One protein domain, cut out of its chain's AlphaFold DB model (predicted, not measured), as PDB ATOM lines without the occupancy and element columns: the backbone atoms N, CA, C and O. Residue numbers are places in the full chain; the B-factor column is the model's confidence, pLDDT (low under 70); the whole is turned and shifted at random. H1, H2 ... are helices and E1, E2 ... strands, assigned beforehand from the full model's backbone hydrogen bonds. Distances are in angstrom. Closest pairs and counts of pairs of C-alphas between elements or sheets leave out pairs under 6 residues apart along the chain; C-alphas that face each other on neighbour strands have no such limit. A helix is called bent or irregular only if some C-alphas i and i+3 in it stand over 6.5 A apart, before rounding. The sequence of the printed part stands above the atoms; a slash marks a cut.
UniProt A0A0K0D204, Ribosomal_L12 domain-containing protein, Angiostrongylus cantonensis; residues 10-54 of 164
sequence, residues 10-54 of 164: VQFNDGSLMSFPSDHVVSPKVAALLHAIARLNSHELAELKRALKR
ATOM      1  N   VAL A  10      27.508  32.978 -17.103       67.06
ATOM      2  CA  VAL A  10      28.612  33.661 -16.410       67.06
ATOM      3  C   VAL A  10      28.799  33.037 -15.038       67.06
ATOM      4  O   VAL A  10      27.852  32.936 -14.260       67.06
ATOM      5  N   GLN A  11      30.030  32.629 -14.735       69.88
ATOM      6  CA  GLN A  11      30.405  32.164 -13.406       69.88
ATOM      7  C   GLN A  11      30.771  33.360 -12.523       69.88
ATOM      8  O   GLN A  11      31.606  34.187 -12.896       69.88
ATOM      9  N   PHE A  12      30.154  33.445 -11.350       67.62
ATOM     10  CA  PHE A  12      30.478  34.422 -10.320       67.62
ATOM     11  C   PHE A  12      31.658  33.970  -9.457       67.62
ATOM     12  O   PHE A  12      32.003  32.789  -9.408       67.62
ATOM     13  N   ASN A  13      32.246  34.918  -8.724       67.25
ATOM     14  CA  ASN A  13      33.396  34.679  -7.849       67.25
ATOM     15  C   ASN A  13      33.117  33.688  -6.698       67.25
ATOM     16  O   ASN A  13      34.040  33.089  -6.164       67.25
ATOM     17  N   ASP A  14      31.845  33.493  -6.350       70.56
ATOM     18  CA  ASP A  14      31.377  32.509  -5.364       70.56
ATOM     19  C   ASP A  14      31.207  31.093  -5.961       70.56
ATOM     20  O   ASP A  14      30.726  30.172  -5.314       70.56
ATOM     21  N   GLY A  15      31.554  30.897  -7.237       66.75
ATOM     22  CA  GLY A  15      31.357  29.626  -7.936       66.75
ATOM     23  C   GLY A  15      29.916  29.383  -8.399       66.75
ATOM     24  O   GLY A  15      29.662  28.397  -9.083       66.75
ATOM     25  N   SER A  16      28.984  30.291  -8.112       75.31
ATOM     26  CA  SER A  16      27.626  30.262  -8.667       75.31
ATOM     27  C   SER A  16      27.621  30.582 -10.167       75.31
ATOM     28  O   SER A  16      28.379  31.438 -10.620       75.31
ATOM     29  N   LEU A  17      26.758  29.926 -10.950       65.25
ATOM     30  CA  LEU A  17      26.644  30.122 -12.401       65.25
ATOM     31  C   LEU A  17      25.291  30.766 -12.735       65.25
ATOM     32  O   LEU A  17      24.241  30.204 -12.425       65.25
ATOM     33  N   MET A  18      25.307  31.924 -13.392       66.50
ATOM     34  CA  MET A  18      24.119  32.484 -14.036       66.50
ATOM     35  C   MET A  18      23.994  31.933 -15.453       66.50
ATOM     36  O   MET A  18      24.827  32.242 -16.303       66.50
ATOM     37  N   SER A  19      22.963  31.133 -15.716       63.97
ATOM     38  CA  SER A  19      22.607  30.730 -17.082       63.97
ATOM     39  C   SER A  19      21.777  31.828 -17.738       63.97
ATOM     40  O   SER A  19      20.843  32.343 -17.122       63.97
ATOM     41  N   PHE A  20      22.080  32.166 -18.989       58.81
ATOM     42  CA  PHE A  20      21.207  33.030 -19.783       58.81
ATOM     43  C   PHE A  20      20.037  32.213 -20.353       58.81
ATOM     44  O   PHE A  20      20.235  31.042 -20.694       58.81
ATOM     45  N   PRO A  21      18.819  32.780 -20.449       59.22
ATOM     46  CA  PRO A  21      17.727  32.147 -21.181       59.22
ATOM     47  C   PRO A  21      18.112  32.006 -22.662       59.22
ATOM     48  O   PRO A  21      18.715  32.914 -23.235       59.22
ATOM     49  N   SER A  22      17.767  30.870 -23.272       55.78
ATOM     50  CA  SER A  22      18.266  30.399 -24.580       55.78
ATOM     51  C   SER A  22      18.002  31.308 -25.795       55.78
ATOM     52  O   SER A  22      18.505  31.011 -26.875       55.78
ATOM     53  N   ASP A  23      17.272  32.415 -25.634       54.81
ATOM     54  CA  ASP A  23      16.986  33.410 -26.681       54.81
ATOM     55  C   ASP A  23      17.953  34.612 -26.695       54.81
ATOM     56  O   ASP A  23      17.915  35.427 -27.618       54.81
ATOM     57  N   HIS A  24      18.857  34.745 -25.714       57.56
ATOM     58  CA  HIS A  24      19.796  35.871 -25.655       57.56
ATOM     59  C   HIS A  24      21.221  35.480 -26.060       57.56
ATOM     60  O   HIS A  24      22.043  35.042 -25.254       57.56
ATOM     61  N   VAL A  25      21.543  35.721 -27.334       59.41
ATOM     62  CA  VAL A  25      22.912  35.634 -27.859       59.41
ATOM     63  C   VAL A  25      23.707  36.853 -27.383       59.41
ATOM     64  O   VAL A  25      23.578  37.954 -27.917       59.41
ATOM     65  N   VAL A  26      24.551  36.673 -26.366       64.75
ATOM     66  CA  VAL A  26      25.498  37.709 -25.929       64.75
ATOM     67  C   VAL A  26      26.737  37.704 -26.819       64.75
ATOM     68  O   VAL A  26      27.389  36.682 -27.016       64.75
ATOM     69  N   SER A  27      27.085  38.876 -27.355       78.38
ATOM     70  CA  SER A  27      28.321  39.037 -28.125       78.38
ATOM     71  C   SER A  27      29.551  38.705 -27.259       78.38
ATOM     72  O   SER A  27      29.526  38.936 -26.044       78.38
ATOM     73  N   PRO A  28      30.667  38.237 -27.848       78.44
ATOM     74  CA  PRO A  28      31.869  37.867 -27.090       78.44
ATOM     75  C   PRO A  28      32.414  39.020 -26.232       78.44
ATOM     76  O   PRO A  28      32.956  38.801 -25.152       78.44
ATOM     77  N   LYS A  29      32.211  40.268 -26.674       79.31
ATOM     78  CA  LYS A  29      32.589  41.471 -25.925       79.31
ATOM     79  C   LYS A  29      31.718  41.675 -24.681       79.31
ATOM     80  O   LYS A  29      32.241  42.029 -23.630       79.31
ATOM     81  N   VAL A  30      30.411  41.426 -24.781       77.94
ATOM     82  CA  VAL A  30      29.477  41.527 -23.645       77.94
ATOM     83  C   VAL A  30      29.743  40.418 -22.630       77.94
ATOM     84  O   VAL A  30      29.807  40.691 -21.436       77.94
ATOM     85  N   ALA A  31      29.999  39.195 -23.090       79.06
ATOM     86  CA  ALA A  31      30.365  38.089 -22.208       79.06
ATOM     87  C   ALA A  31      31.676  38.356 -21.439       79.06
ATOM     88  O   ALA A  31      31.751  38.111 -20.235       79.06
ATOM     89  N   ALA A  32      32.687  38.930 -22.103       79.62
ATOM     90  CA  ALA A  32      33.930  39.337 -21.448       79.62
ATOM     91  C   ALA A  32      33.703  40.424 -20.381       79.62
ATOM     92  O   ALA A  32      34.287  40.355 -19.299       79.62
ATOM     93  N   LEU A  33      32.827  41.398 -20.654       83.00
ATOM     94  CA  LEU A  33      32.457  42.434 -19.686       83.00
ATOM     95  C   LEU A  33      31.726  41.847 -18.477       83.00
ATOM     96  O   LEU A  33      32.035  42.216 -17.350       83.00
ATOM     97  N   LEU A  34      30.812  40.903 -18.685       82.06
ATOM     98  CA  LEU A  34      30.092  40.250 -17.591       82.06
ATOM     99  C   LEU A  34      31.030  39.457 -16.674       82.06
ATOM    100  O   LEU A  34      30.909  39.536 -15.454       82.06
ATOM    101  N   HIS A  35      32.006  38.754 -17.249       79.94
ATOM    102  CA  HIS A  35      33.020  38.056 -16.462       79.94
ATOM    103  C   HIS A  35      33.939  39.027 -15.699       79.94
ATOM    104  O   HIS A  35      34.331  38.744 -14.569       79.94
ATOM    105  N   ALA A  36      34.247  40.194 -16.275       83.62
ATOM    106  CA  ALA A  36      34.980  41.248 -15.575       83.62
ATOM    107  C   ALA A  36      34.160  41.844 -14.418       83.62
ATOM    108  O   ALA A  36      34.695  42.012 -13.326       83.62
ATOM    109  N   ILE A  37      32.860  42.088 -14.622       85.94
ATOM    110  CA  ILE A  37      31.942  42.596 -13.590       85.94
ATOM    111  C   ILE A  37      31.806  41.598 -12.435       85.94
ATOM    112  O   ILE A  37      31.837  41.996 -11.275       85.94
ATOM    113  N   ALA A  38      31.723  40.301 -12.740       83.44
ATOM    114  CA  ALA A  38      31.625  39.233 -11.746       83.44
ATOM    115  C   ALA A  38      32.841  39.136 -10.804       83.44
ATOM    116  O   ALA A  38      32.742  38.523  -9.741       83.44
ATOM    117  N   ARG A  39      33.977  39.725 -11.193       85.12
ATOM    118  CA  ARG A  39      35.221  39.762 -10.413       85.12
ATOM    119  C   ARG A  39      35.407  41.050  -9.606       85.12
ATOM    120  O   ARG A  39      36.370  41.126  -8.847       85.12
ATOM    121  N   LEU A  40      34.532  42.046  -9.765       85.50
ATOM    122  CA  LEU A  40      34.651  43.323  -9.059       85.50
ATOM    123  C   LEU A  40      34.318  43.182  -7.574       85.50
ATOM    124  O   LEU A  40      33.440  42.409  -7.177       85.50
ATOM    125  N   ASN A  41      34.984  43.989  -6.752       87.38
ATOM    126  CA  ASN A  41      34.616  44.148  -5.348       87.38
ATOM    127  C   ASN A  41      33.491  45.194  -5.169       87.38
ATOM    128  O   ASN A  41      33.151  45.946  -6.082       87.38
ATOM    129  N   SER A  42      32.904  45.265  -3.969       79.69
ATOM    130  CA  SER A  42      31.780  46.174  -3.666       79.69
ATOM    131  C   SER A  42      32.099  47.662  -3.918       79.69
ATOM    132  O   SER A  42      31.219  48.431  -4.309       79.69
ATOM    133  N   HIS A  43      33.361  48.076  -3.754       79.44
ATOM    134  CA  HIS A  43      33.795  49.451  -4.004       79.44
ATOM    135  C   HIS A  43      33.909  49.742  -5.506       79.44
ATOM    136  O   HIS A  43      33.359  50.730  -5.988       79.44
ATOM    137  N   GLU A  44      34.523  48.835  -6.265       84.25
ATOM    138  CA  GLU A  44      34.679  48.951  -7.718       84.25
ATOM    139  C   GLU A  44      33.338  48.847  -8.457       84.25
ATOM    140  O   GLU A  44      33.127  49.514  -9.468       84.25
ATOM    141  N   LEU A  45      32.388  48.064  -7.938       84.81
ATOM    142  CA  LEU A  45      31.033  48.009  -8.485       84.81
ATOM    143  C   LEU A  45      30.295  49.346  -8.298       84.81
ATOM    144  O   LEU A  45      29.581  49.798  -9.199       84.81
ATOM    145  N   ALA A  46      30.489  50.010  -7.154       80.75
ATOM    146  CA  ALA A  46      29.938  51.340  -6.905       80.75
ATOM    147  C   ALA A  46      30.588  52.404  -7.807       80.75
ATOM    148  O   ALA A  46      29.896  53.298  -8.309       80.75
ATOM    149  N   GLU A  47      31.893  52.292  -8.059       85.81
ATOM    150  CA  GLU A  47      32.598  53.130  -9.030       85.81
ATOM    151  C   GLU A  47      32.111  52.885 -10.454       85.81
ATOM    152  O   GLU A  47      31.828  53.852 -11.156       85.81
ATOM    153  N   LEU A  48      31.905  51.629 -10.861       87.25
ATOM    154  CA  LEU A  48      31.332  51.277 -12.158       87.25
ATOM    155  C   LEU A  48      29.919  51.856 -12.319       87.25
ATOM    156  O   LEU A  48      29.636  52.486 -13.336       87.25
ATOM    157  N   LYS A  49      29.046  51.725 -11.309       84.31
ATOM    158  CA  LYS A  49      27.696  52.325 -11.311       84.31
ATOM    159  C   LYS A  49      27.765  53.843 -11.513       84.31
ATOM    160  O   LYS A  49      27.037  54.390 -12.339       84.31
ATOM    161  N   ARG A  50      28.649  54.536 -10.785       84.00
ATOM    162  CA  ARG A  50      28.849  55.995 -10.908       84.00
ATOM    163  C   ARG A  50      29.471  56.383 -12.245       84.00
ATOM    164  O   ARG A  50      29.087  57.400 -12.821       84.00
ATOM    165  N   ALA A  51      30.415  55.583 -12.728       81.38
ATOM    166  CA  ALA A  51      31.077  55.782 -14.001       81.38
ATOM    167  C   ALA A  51      30.067  55.653 -15.130       81.38
ATOM    168  O   ALA A  51      30.004  56.576 -15.918       81.38
ATOM    169  N   LEU A  52      29.220  54.617 -15.158       81.50
ATOM    170  CA  LEU A  52      28.196  54.389 -16.188       81.50
ATOM    171  C   LEU A  52      27.140  55.505 -16.278       81.50
ATOM    172  O   LEU A  52      26.649  55.776 -17.373       81.50
ATOM    173  N   LYS A  53      26.849  56.223 -15.183       70.00
ATOM    174  CA  LYS A  53      25.929  57.380 -15.196       70.00
ATOM    175  C   LYS A  53      26.432  58.573 -16.042       70.00
ATOM    176  O   LYS A  53      25.635  59.438 -16.394       70.00
ATOM    177  N   ARG A  54      27.731  58.665 -16.368       66.62
ATOM    178  CA  ARG A  54      28.325  59.803 -17.113       66.62
ATOM    179  C   ARG A  54      28.445  59.602 -18.643       66.62
ATOM    180  O   ARG A  54      28.119  60.547 -19.358       66.62
TER     181      ARG A  54
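What this domain is: This is residues 10 to 54 of the 164 residues of the protein "Ribosomal_L12 domain-containing protein" of Angiostrongylus cantonensis (UniProt A0A0K0D204). An open, loose zigzag of three legs: a short strand E1 at one end, helix H1 in the middle and helix H2 at the other end, with H1 and H2 making a V whose corner is the link between them. At the E1 end the printed part first folds back on itself, residues 10 to 11 pairing with residues 17 to 18 of E1, while at the other end residues 49 to 54, of which 49 to 52 belong to H2, stick out free. The printed part has 45 residues with one named strand and two named helices, in the order E1, H1, H2, and no two named strands pair. The class is mostly helix; the whole is loose, with a radius of gyration of the C-alphas of 12.0 A and spans of 31 by 26 by 15 A.

Where its parts are: The printed part begins at Val 10, with its C-alpha at (28.612, 33.661, -16.410). E1 holds residues 17 to 19, Leu 17 to Ser 19, and measures 6.2 A from first to last C-alpha. H1 holds residues 28 to 37, Pro 28 to Ile 37, with C-alpha 28 at (31.869, 37.867, -27.090) and a length of 14.3 A. H2, the longest helix by residues, holds residues 42 to 52, Ser 42 to Leu 52, is 15.4 A long and ends with C-alpha 52 at (28.196, 54.389, -16.188).

How they stand to each other: Residues 10 to 11 pair with residues 17 to 18 of E1, antiparallel, and E1 pairs with no named strand. E1 and H1 are apart, with 8 residues between them in a short link. H1 and H2 are joined by a tight link of 4 residues. They are close but not clearly touching, with 1 pair of C-alphas within 8 A: the closest C-alphas, those of Ile 37 and Leu 45, are 7.5 A apart. Their lines stand at a steep tilt of 46 degrees, they run opposite ways, and their centres are 15.6 A apart. E1 and H2 are apart. In H1 and H2 every O i to N i+4 pair is within hydrogen-bond range, and neither helix is bent or irregular.

The domain as a whole: The two C-alphas farthest apart are those of Asp 23 and His 43, at 32.5 A, and the first and last printed C-alphas, those of Val 10 and Arg 54, are 26.2 A apart. The printed part has no cut, and neither of its two links is long. The mean pLDDT of the printed part is 74.9. It is under 70 in 16 residues: 10 to 13, 15, 17 to 26 and 54. The mean is 65 for E1, 81 for H1 and 83 for H2.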